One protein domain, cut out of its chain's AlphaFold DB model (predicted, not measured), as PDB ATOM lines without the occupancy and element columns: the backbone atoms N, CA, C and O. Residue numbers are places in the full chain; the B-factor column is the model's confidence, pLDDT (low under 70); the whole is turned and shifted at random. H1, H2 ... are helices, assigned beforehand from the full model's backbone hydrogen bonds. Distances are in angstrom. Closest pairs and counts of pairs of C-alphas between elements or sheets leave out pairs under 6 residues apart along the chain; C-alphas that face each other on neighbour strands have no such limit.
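Overview. This is residues 9 to 87 of the 103 residues of an uncharacterized protein of Burkholderia sp. RPE67 (UniProt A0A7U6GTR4). With little regular structure, this is a long dumbbell: H1 and H2 form one small lobe, H3, H4 and the loop of residues 59 to 76 the other. Residues 9 to 22 and 41 to 53 bridge the lobes, briefly paired antiparallel at residues 12 to 13 and 44 to 45. The printed part has 79 residues with four named helices, H1 to H4 in order, and no named strand; the class is all helix, with 31 residues in named elements. It is only just loose, close to extended, with a radius of gyration of the C-alphas of 17.0 A and spans of 55 by 23 by 21 A.

Along the chain. H1, residues 23 to 32, begins at C-alpha 23 (166.217, -50.706, 387.334) and is 14.5 A long. H2, residues 34 to 40, measures 10.1 A, and H3, residues 54 to 58, 7.1 A. H4, residues 77 to 85, is 12.3 A long and ends at C-alpha 85 (197.690, -18.516, 372.803).

Arrangement. H1 and H2 are close but not clearly touching; their closest C-alphas, Ala 30 and Val 37, are 7.9 A apart. Their lines are only just about perpendicular, at 72 degrees. H2 and H3 are apart. H3 and H4 only just touch, with 3 pairs of C-alphas within 8 A; the closest, Glu 54 and Arg 78, are 6.8 A apart. In H1, H2 and H4 every O i to N i+4 pair is within hydrogen-bond range; H3 has 0 of 1, and 1 of 2 O i to N i+3 pairs.

Size, cuts and confidence. The farthest C-alphas, Glu 21 and Leu 87, are 56.4 A apart. The links H2 to H3 and H3 to H4 are long. The printed part has no cut, and no printed residue is under 70 in pLDDT.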
ATOM      1  N   ALA A   9     183.823 -27.540 374.399       96.56
ATOM      2  CA  ALA A   9     183.130 -28.624 375.080       96.56
ATOM      3  C   ALA A   9     181.634 -28.531 374.774       96.56
ATOM      4  O   ALA A   9     181.006 -27.506 375.039       96.56
ATOM      5  N   VAL A  10     181.064 -29.604 374.224       95.44
ATOM      6  CA  VAL A  10     179.632 -29.727 373.924       95.44
ATOM      7  C   VAL A  10     179.090 -30.932 374.680       95.44
ATOM      8  O   VAL A  10     179.613 -32.039 374.542       95.44
ATOM      9  N   LYS A  11     178.038 -30.729 375.478       93.69
ATOM     10  CA  LYS A  11     177.336 -31.823 376.152       93.69
ATOM     11  C   LYS A  11     176.202 -32.327 375.261       93.69
ATOM     12  O   LYS A  11     175.399 -31.530 374.781       93.69
ATOM     13  N   ILE A  12     176.151 -33.644 375.085       92.56
ATOM     14  CA  ILE A  12     175.094 -34.352 374.361       92.56
ATOM     15  C   ILE A  12     174.343 -35.207 375.381       92.56
ATOM     16  O   ILE A  12     174.955 -36.032 376.064       92.56
ATOM     17  N   GLU A  13     173.039 -34.989 375.512       92.31
ATOM     18  CA  GLU A  13     172.170 -35.748 376.414       92.31
ATOM     19  C   GLU A  13     171.208 -36.621 375.603       92.31
ATOM     20  O   GLU A  13     170.571 -36.150 374.664       92.31
ATOM     21  N   LEU A  14     171.115 -37.898 375.977       91.50
ATOM     22  CA  LEU A  14     170.280 -38.910 375.325       91.50
ATOM     23  C   LEU A  14     169.428 -39.608 376.383       91.50
ATOM     24  O   LEU A  14     169.927 -39.927 377.467       91.50
ATOM     25  N   THR A  15     168.163 -39.878 376.065       91.38
ATOM     26  CA  THR A  15     167.256 -40.628 376.948       91.38
ATOM     27  C   THR A  15     166.624 -41.781 376.182       91.38
ATOM     28  O   THR A  15     165.782 -41.572 375.318       91.38
ATOM     29  N   ALA A  16     166.984 -43.013 376.547       92.56
ATOM     30  CA  ALA A  16     166.375 -44.213 375.987       92.56
ATOM     31  C   ALA A  16     165.285 -44.767 376.907       92.56
ATOM     32  O   ALA A  16     165.493 -44.918 378.113       92.56
ATOM     33  N   VAL A  17     164.154 -45.152 376.319       95.00
ATOM     34  CA  VAL A  17     163.167 -46.013 376.977       95.00
ATOM     35  C   VAL A  17     163.487 -47.455 376.605       95.00
ATOM     36  O   VAL A  17     163.538 -47.796 375.426       95.00
ATOM     37  N   VAL A  18     163.708 -48.303 377.608       96.88
ATOM     38  CA  VAL A  18     164.103 -49.703 377.416       96.88
ATOM     39  C   VAL A  18     163.141 -50.645 378.129       96.88
ATOM     40  O   VAL A  18     162.569 -50.303 379.164       96.88
ATOM     41  N   MET A  19     162.995 -51.853 377.593       98.25
ATOM     42  CA  MET A  19     162.306 -52.944 378.277       98.25
ATOM     43  C   MET A  19     163.297 -53.646 379.207       98.25
ATOM     44  O   MET A  19     164.365 -54.063 378.764       98.25
ATOM     45  N   ALA A  20     162.955 -53.772 380.488       98.44
ATOM     46  CA  ALA A  20     163.803 -54.404 381.492       98.44
ATOM     47  C   ALA A  20     162.967 -54.985 382.638       98.44
ATOM     48  O   ALA A  20     161.820 -54.598 382.850       98.44
ATOM     49  N   GLU A  21     163.565 -55.915 383.377       98.38
ATOM     50  CA  GLU A  21     162.931 -56.577 384.526       98.38
ATOM     51  C   GLU A  21     162.936 -55.683 385.775       98.38
ATOM     52  O   GLU A  21     161.980 -55.677 386.546       98.38
ATOM     53  N   ASP A  22     164.004 -54.902 385.949       98.44
ATOM     54  CA  ASP A  22     164.188 -53.954 387.041       98.44
ATOM     55  C   ASP A  22     165.123 -52.796 386.633       98.44
ATOM     56  O   ASP A  22     165.602 -52.711 385.497       98.44
ATOM     57  N   ALA A  23     165.390 -51.885 387.572       98.00
ATOM     58  CA  ALA A  23     166.217 -50.706 387.334       98.00
ATOM     59  C   ALA A  23     167.696 -51.029 387.038       98.00
ATOM     60  O   ALA A  23     168.338 -50.306 386.275       98.00
ATOM     61  N   ALA A  24     168.254 -52.099 387.613       97.94
ATOM     62  CA  ALA A  24     169.638 -52.489 387.355       97.94
ATOM     63  C   ALA A  24     169.773 -53.109 385.957       97.94
ATOM     64  O   ALA A  24     170.688 -52.755 385.206       97.94
ATOM     65  N   HIS A  25     168.819 -53.964 385.575       98.38
ATOM     66  CA  HIS A  25     168.721 -54.521 384.231       98.38
ATOM     67  C   HIS A  25     168.506 -53.412 383.186       98.38
ATOM     68  O   HIS A  25     169.157 -53.431 382.145       98.38
ATOM     69  N   ALA A  26     167.705 -52.381 383.482       98.19
ATOM     70  CA  ALA A  26     167.508 -51.245 382.576       98.19
ATOM     71  C   ALA A  26     168.826 -50.530 382.223       98.19
ATOM     72  O   ALA A  26     169.081 -50.243 381.052       98.19
ATOM     73  N   ILE A  27     169.708 -50.306 383.206       97.00
ATOM     74  CA  ILE A  27     171.037 -49.714 382.968       97.00
ATOM     75  C   ILE A  27     171.891 -50.629 382.086       97.00
ATOM     76  O   ILE A  27     172.614 -50.147 381.213       97.00
ATOM     77  N   TYR A  28     171.830 -51.943 382.312       97.69
ATOM     78  CA  TYR A  28     172.549 -52.913 381.491       97.69
ATOM     79  C   TYR A  28     172.065 -52.891 380.032       97.69
ATOM     80  O   TYR A  28     172.890 -52.719 379.135       97.69
ATOM     81  N   VAL A  29     170.749 -52.959 379.792       98.12
ATOM     82  CA  VAL A  29     170.156 -52.904 378.442       98.12
ATOM     83  C   VAL A  29     170.550 -51.610 377.735       98.12
ATOM     84  O   VAL A  29     171.049 -51.651 376.611       98.12
ATOM     85  N   ALA A  30     170.426 -50.462 378.409       96.38
ATOM     86  CA  ALA A  30     170.815 -49.172 377.842       96.38
ATOM     87  C   ALA A  30     172.309 -49.116 377.469       96.38
ATOM     88  O   ALA A  30     172.667 -48.554 376.437       96.38
ATOM     89  N   LYS A  31     173.197 -49.723 378.269       95.44
ATOM     90  CA  LYS A  31     174.631 -49.816 377.940       95.44
ATOM     91  C   LYS A  31     174.887 -50.717 376.733       95.44
ATOM     92  O   LYS A  31     175.685 -50.340 375.878       95.44
ATOM     93  N   CYS A  32     174.225 -51.871 376.657       97.06
ATOM     94  CA  CYS A  32     174.362 -52.811 375.542       97.06
ATOM     95  C   CYS A  32     173.888 -52.215 374.211       97.06
ATOM     96  O   CYS A  32     174.511 -52.473 373.187       97.06
ATOM     97  N   HIS A  33     172.851 -51.376 374.241       96.38
ATOM     98  CA  HIS A  33     172.276 -50.728 373.058       96.38
ATOM     99  C   HIS A  33     172.707 -49.267 372.878       96.38
ATOM    100  O   HIS A  33     172.115 -48.542 372.085       96.38
ATOM    101  N   LYS A  34     173.745 -48.804 373.589       93.50
ATOM    102  CA  LYS A  34     174.160 -47.389 373.575       93.50
ATOM    103  C   LYS A  34     174.418 -46.857 372.162       93.50
ATOM    104  O   LYS A  34     174.120 -45.698 371.895       93.50
ATOM    105  N   HIS A  35     175.023 -47.669 371.295       92.00
ATOM    106  CA  HIS A  35     175.340 -47.250 369.931       92.00
ATOM    107  C   HIS A  35     174.072 -47.018 369.103       92.00
ATOM    108  O   HIS A  35     173.948 -45.958 368.502       92.00
ATOM    109  N   ASP A  36     173.124 -47.956 369.152       93.81
ATOM    110  CA  ASP A  36     171.846 -47.857 368.442       93.81
ATOM    111  C   ASP A  36     171.033 -46.661 368.958       93.81
ATOM    112  O   ASP A  36     170.607 -45.817 368.180       93.81
ATOM    113  N   VAL A  37     170.936 -46.506 370.286       91.69
ATOM    114  CA  VAL A  37     170.276 -45.356 370.929       91.69
ATOM    115  C   VAL A  37     170.855 -44.028 370.441       91.69
ATOM    116  O   VAL A  37     170.104 -43.119 370.111       91.69
ATOM    117  N   ALA A  38     172.185 -43.908 370.399       91.50
ATOM    118  CA  ALA A  38     172.852 -42.686 369.951       91.50
ATOM    119  C   ALA A  38     172.763 -42.459 368.433       91.50
ATOM    120  O   ALA A  38     173.082 -41.368 367.972       91.50
ATOM    121  N   SER A  39     172.402 -43.486 367.660       89.25
ATOM    122  CA  SER A  39     172.188 -43.381 366.217       89.25
ATOM    123  C   SER A  39     170.743 -43.016 365.873       89.25
ATOM    124  O   SER A  39     170.524 -42.349 364.864       89.25
ATOM    125  N   ASP A  40     169.775 -43.477 366.667       88.81
ATOM    126  CA  ASP A  40     168.343 -43.255 366.435       88.81
ATOM    127  C   ASP A  40     167.856 -41.903 366.979       88.81
ATOM    128  O   ASP A  40     166.950 -41.294 366.409       88.81
ATOM    129  N   ASP A  41     168.436 -41.438 368.087       82.62
ATOM    130  CA  ASP A  41     168.139 -40.141 368.690       82.62
ATOM    131  C   ASP A  41     169.227 -39.136 368.294       82.62
ATOM    132  O   ASP A  41     170.415 -39.354 368.535       82.62
ATOM    133  N   GLU A  42     168.815 -38.011 367.702       79.38
ATOM    134  CA  GLU A  42     169.722 -36.906 367.376       79.38
ATOM    135  C   GLU A  42     170.383 -36.330 368.641       79.38
ATOM    136  O   GLU A  42     171.472 -35.766 368.567       79.38
ATOM    137  N   GLY A  43     169.764 -36.524 369.807       83.69
ATOM    138  CA  GLY A  43     170.230 -36.053 371.098       83.69
ATOM    139  C   GLY A  43     169.898 -34.589 371.348       83.69
ATOM    140  O   GLY A  43     169.681 -33.780 370.443       83.69
ATOM    141  N   HIS A  44     169.871 -34.218 372.626       89.75
ATOM    142  CA  HIS A  44     169.780 -32.821 373.015       89.75
ATOM    143  C   HIS A  44     171.185 -32.235 373.176       89.75
ATOM    144  O   HIS A  44     171.955 -32.653 374.045       89.75
ATOM    145  N   PHE A  45     171.515 -31.255 372.333       91.88
ATOM    146  CA  PHE A  45     172.793 -30.551 372.374       91.88
ATOM    147  C   PHE A  45     172.679 -29.288 373.219       91.88
ATOM    148  O   PHE A  45     171.907 -28.380 372.903       91.88
ATOM    149  N   LEU A  46     173.497 -29.202 374.265       90.06
ATOM    150  CA  LEU A  46     173.654 -27.961 375.015       90.06
ATOM    151  C   LEU A  46     174.650 -27.029 374.303       90.06
ATOM    152  O   LEU A  46     175.553 -27.516 373.614       90.06
ATOM    153  N   PRO A  47     174.527 -25.697 374.473       91.75
ATOM    154  CA  PRO A  47     175.481 -24.748 373.912       91.75
ATOM    155  C   PRO A  47     176.926 -25.096 374.278       91.75
ATOM    156  O   PRO A  47     177.226 -25.416 375.429       91.75
ATOM    157  N   GLY A  48     177.814 -25.016 373.288       92.50
ATOM    158  CA  GLY A  48     179.232 -25.287 373.485       92.50
ATOM    159  C   GLY A  48     179.935 -24.189 374.282       92.50
ATOM    160  O   GLY A  48     179.656 -23.004 374.094       92.50
ATOM    161  N   ILE A  49     180.881 -24.584 375.130       95.38
ATOM    162  CA  ILE A  49     181.749 -23.677 375.890       95.38
ATOM    163  C   ILE A  49     183.144 -23.723 375.265       95.38
ATOM    164  O   ILE A  49     183.710 -24.805 375.126       95.38
ATOM    165  N   GLU A  50     183.681 -22.567 374.855       96.56
ATOM    166  CA  GLU A  50     185.046 -22.476 374.313       96.56
ATOM    167  C   GLU A  50     186.045 -22.938 375.377       96.56
ATOM    168  O   GLU A  50     185.964 -22.506 376.527       96.56
ATOM    169  N   ILE A  51     186.975 -23.809 374.987       97.00
ATOM    170  CA  ILE A  51     188.060 -24.252 375.856       97.00
ATOM    171  C   ILE A  51     189.295 -23.412 375.563       97.00
ATOM    172  O   ILE A  51     189.781 -23.379 374.433       97.00
ATOM    173  N   THR A  52     189.811 -22.753 376.594       95.31
ATOM    174  CA  THR A  52     190.959 -21.844 376.492       95.31
ATOM    175  C   THR A  52     192.167 -22.306 377.305       95.31
ATOM    176  O   THR A  52     193.218 -21.684 377.212       95.31
ATOM    177  N   SER A  53     192.047 -23.369 378.106       95.06
ATOM    178  CA  SER A  53     193.153 -23.922 378.902       95.06
ATOM    179  C   SER A  53     193.006 -25.428 379.145       95.06
ATOM    180  O   SER A  53     191.907 -25.974 379.049       95.06
ATOM    181  N   GLU A  54     194.109 -26.108 379.491       95.31
ATOM    182  CA  GLU A  54     194.074 -27.533 379.862       95.31
ATOM    183  C   GLU A  54     193.275 -27.774 381.154       95.31
ATOM    184  O   GLU A  54     192.551 -28.757 381.238       95.31
ATOM    185  N   GLU A  55     193.304 -26.848 382.118       95.19
ATOM    186  CA  GLU A  55     192.531 -26.954 383.371       95.19
ATOM    187  C   GLU A  55     191.015 -27.052 383.128       95.19
ATOM    188  O   GLU A  55     190.290 -27.709 383.874       95.19
ATOM    189  N   GLN A  56     190.511 -26.417 382.064       95.81
ATOM    190  CA  GLN A  56     189.099 -26.515 381.693       95.81
ATOM    191  C   GLN A  56     188.737 -27.886 381.108       95.81
ATOM    192  O   GLN A  56     187.571 -28.268 381.173       95.81
ATOM    193  N   LEU A  57     189.698 -28.628 380.544       95.88
ATOM    194  CA  LEU A  57     189.457 -29.960 379.979       95.88
ATOM    195  C   LEU A  57     189.106 -30.977 381.066       95.88
ATOM    196  O   LEU A  57     188.183 -31.776 380.878       95.88
ATOM    197  N   ASP A  58     189.770 -30.888 382.221       93.56
ATOM    198  CA  ASP A  58     189.566 -31.798 383.352       93.56
ATOM    199  C   ASP A  58     188.112 -31.778 383.851       93.56
ATOM    200  O   ASP A  58     187.567 -32.812 384.243       93.56
ATOM    201  N   LEU A  59     187.435 -30.625 383.754       93.81
ATOM    202  CA  LEU A  59     186.015 -30.473 384.107       93.81
ATOM    203  C   LEU A  59     185.088 -31.367 383.269       93.81
ATOM    204  O   LEU A  59     183.978 -31.682 383.699       93.81
ATOM    205  N   TYR A  60     185.541 -31.780 382.084       93.62
ATOM    206  CA  TYR A  60     184.797 -32.625 381.154       93.62
ATOM    207  C   TYR A  60     185.380 -34.041 381.041       93.62
ATOM    208  O   TYR A  60     184.875 -34.839 380.251       93.62
ATOM    209  N   GLY A  61     186.415 -34.370 381.823       94.31
ATOM    210  CA  GLY A  61     187.116 -35.656 381.749       94.31
ATOM    211  C   GLY A  61     188.010 -35.803 380.515       94.31
ATOM    212  O   GLY A  61     188.237 -36.922 380.057       94.31
ATOM    213  N   TRP A  62     188.472 -34.683 379.959       96.56
ATOM    214  CA  TRP A  62     189.436 -34.629 378.860       96.56
ATOM    215  C   TRP A  62     190.788 -34.159 379.387       96.56
ATOM    216  O   TRP A  62     190.852 -33.493 380.412       96.56
ATOM    217  N   ASP A  63     191.856 -34.456 378.655       96.56
ATOM    218  CA  ASP A  63     193.193 -33.940 378.944       96.56
ATOM    219  C   ASP A  63     193.835 -33.331 377.687       96.56
ATOM    220  O   ASP A  63     193.341 -33.475 376.562       96.56
ATOM    221  N   GLY A  64     194.978 -32.662 377.858       96.69
ATOM    222  CA  GLY A  64     195.721 -32.071 376.746       96.69
ATOM    223  C   GLY A  64     196.286 -33.080 375.739       96.69
ATOM    224  O   GLY A  64     196.821 -32.659 374.715       96.69
ATOM    225  N   MET A  65     196.209 -34.390 376.001       97.62
ATOM    226  CA  MET A  65     196.698 -35.454 375.114       97.62
ATOM    227  C   MET A  65     195.615 -36.001 374.185       97.62
ATOM    228  O   MET A  65     195.941 -36.677 373.206       97.62
ATOM    229  N   CYS A  66     194.349 -35.696 374.462       97.12
ATOM    230  CA  CYS A  66     193.220 -36.099 373.640       97.12
ATOM    231  C   CYS A  66     193.217 -35.402 372.267       97.12
ATOM    232  O   CYS A  66     193.648 -34.254 372.118       97.12
ATOM    233  N   LEU A  67     192.686 -36.104 371.260       97.25
ATOM    234  CA  LEU A  67     192.408 -35.561 369.929       97.25
ATOM    235  C   LEU A  67     190.956 -35.057 369.885       97.25
ATOM    236  O   LEU A  67     190.050 -35.836 370.195       97.25
ATOM    237  N   PRO A  68     190.694 -33.796 369.495       96.06
ATOM    238  CA  PRO A  68     189.328 -33.304 369.397       96.06
ATOM    239  C   PRO A  68     188.603 -33.890 368.179       96.06
ATOM    240  O   PRO A  68     189.160 -33.993 367.082       96.06
ATOM    241  N   TYR A  69     187.318 -34.205 368.349       95.19
ATOM    242  CA  TYR A  69     186.444 -34.541 367.226       95.19
ATOM    243  C   TYR A  69     186.276 -33.336 366.290       95.19
ATOM    244  O   TYR A  69     186.157 -32.199 366.740       95.19
ATOM    245  N   GLY A  70     186.278 -33.584 364.976       93.38
ATOM    246  CA  GLY A  70     186.218 -32.526 363.958       93.38
ATOM    247  C   GLY A  70     187.528 -31.747 363.761       93.38
ATOM    248  O   GLY A  70     187.547 -30.797 362.981       93.38
ATOM    249  N   GLY A  71     188.607 -32.140 364.448       91.38
ATOM    250  CA  GLY A  71     189.963 -31.649 364.200       91.38
ATOM    251  C   GLY A  71     190.621 -32.296 362.976       91.38
ATOM    252  O   GLY A  71     189.973 -32.944 362.155       91.38
ATOM    253  N   ASP A  72     191.940 -32.154 362.866       91.81
ATOM    254  CA  ASP A  72     192.735 -32.721 361.767       91.81
ATOM    255  C   ASP A  72     193.118 -34.200 361.969       91.81
ATOM    256  O   ASP A  72     193.794 -34.789 361.123       91.81
ATOM    257  N   GLY A  73     192.714 -34.794 363.096       93.31
ATOM    258  CA  GLY A  73     193.024 -36.174 363.475       93.31
ATOM    259  C   GLY A  73     194.459 -36.410 363.960       93.31
ATOM    260  O   GLY A  73     194.814 -37.560 364.207       93.31
ATOM    261  N   HIS A  74     195.277 -35.362 364.102       94.75
ATOM    262  CA  HIS A  74     196.699 -35.473 364.443       94.75
ATOM    263  C   HIS A  74     197.105 -34.575 365.618       94.75
ATOM    264  O   HIS A  74     197.860 -35.017 366.486       94.75
ATOM    265  N   GLN A  75     196.621 -33.333 365.656       95.25
ATOM    266  CA  GLN A  75     196.955 -32.370 366.701       95.25
ATOM    267  C   GLN A  75     196.204 -32.665 367.997       95.25
ATOM    268  O   GLN A  75     194.988 -32.877 368.008       95.25
ATOM    269  N   ARG A  76     196.942 -32.642 369.107       97.31
ATOM    270  CA  ARG A  76     196.393 -32.825 370.453       97.31
ATOM    271  C   ARG A  76     195.915 -31.497 371.014       97.31
ATOM    272  O   ARG A  76     196.386 -30.434 370.610       97.31
ATOM    273  N   LEU A  77     195.007 -31.558 371.983       97.00
ATOM    274  CA  LEU A  77     194.415 -30.364 372.589       97.00
ATOM    275  C   LEU A  77     195.455 -29.390 373.166       97.00
ATOM    276  O   LEU A  77     195.298 -28.190 372.969       97.00
ATOM    277  N   ARG A  78     196.545 -29.865 373.783       96.56
ATOM    278  CA  ARG A  78     197.619 -28.979 374.281       96.56
ATOM    279  C   ARG A  78     198.311 -28.176 373.185       96.56
ATOM    280  O   ARG A  78     198.581 -26.995 373.368       96.56
ATOM    281  N   ASP A  79     198.571 -28.809 372.042       95.50
ATOM    282  CA  ASP A  79     199.281 -28.180 370.929       95.50
ATOM    283  C   ASP A  79     198.377 -27.129 370.281       95.50
ATOM    284  O   ASP A  79     198.819 -26.029 369.952       95.50
ATOM    285  N   ILE A  80     197.082 -27.447 370.175       95.25
ATOM    286  CA  ILE A  80     196.046 -26.529 369.695       95.25
ATOM    287  C   ILE A  80     195.936 -25.317 370.624       95.25
ATOM    288  O   ILE A  80     195.941 -24.185 370.146       95.25
ATOM    289  N   LEU A  81     195.860 -25.531 371.940       95.38
ATOM    290  CA  LEU A  81     195.745 -24.450 372.922       95.38
ATOM    291  C   LEU A  81     196.986 -23.547 372.924       95.38
ATOM    292  O   LEU A  81     196.843 -22.329 372.840       95.38
ATOM    293  N   ALA A  82     198.188 -24.128 372.914       93.75
ATOM    294  CA  ALA A  82     199.436 -23.370 372.832       93.75
ATOM    295  C   ALA A  82     199.535 -22.556 371.528       93.75
ATOM    296  O   ALA A  82     199.972 -21.405 371.533       93.75
ATOM    297  N   ALA A  83     199.098 -23.129 370.401       91.75
ATOM    298  CA  ALA A  83     199.065 -22.420 369.127       91.75
ATOM    299  C   ALA A  83     198.067 -21.252 369.138       91.75
ATOM    300  O   ALA A  83     198.361 -20.209 368.560       91.75
ATOM    301  N   LEU A  84     196.908 -21.413 369.787       91.19
ATOM    302  CA  LEU A  84     195.904 -20.356 369.924       91.19
ATOM    303  C   LEU A  84     196.386 -19.210 370.820       91.19
ATOM    304  O   LEU A  84     196.146 -18.054 370.483       91.19
ATOM    305  N   GLU A  85     197.085 -19.516 371.913       88.38
ATOM    306  CA  GLU A  85     197.690 -18.516 372.803       88.38
ATOM    307  C   GLU A  85     198.801 -17.717 372.103       88.38
ATOM    308  O   GLU A  85     198.932 -16.512 372.303       88.38
ATOM    309  N   ALA A  86     199.575 -18.370 371.232       85.31
ATOM    310  CA  ALA A  86     200.662 -17.741 370.485       85.31
ATOM    311  C   ALA A  86     200.196 -16.848 369.319       85.31
ATOM    312  O   ALA A  86     201.024 -16.177 368.694       85.31
ATOM    313  N   LEU A  87     198.901 -16.842 368.980       79.25
ATOM    314  CA  LEU A  87     198.388 -15.958 367.938       79.25
ATOM    315  C   LEU A  87     198.488 -14.506 368.422       79.25
ATOM    316  O   LEU A  87     197.890 -14.173 369.445       79.25
TER     317      LEU A  87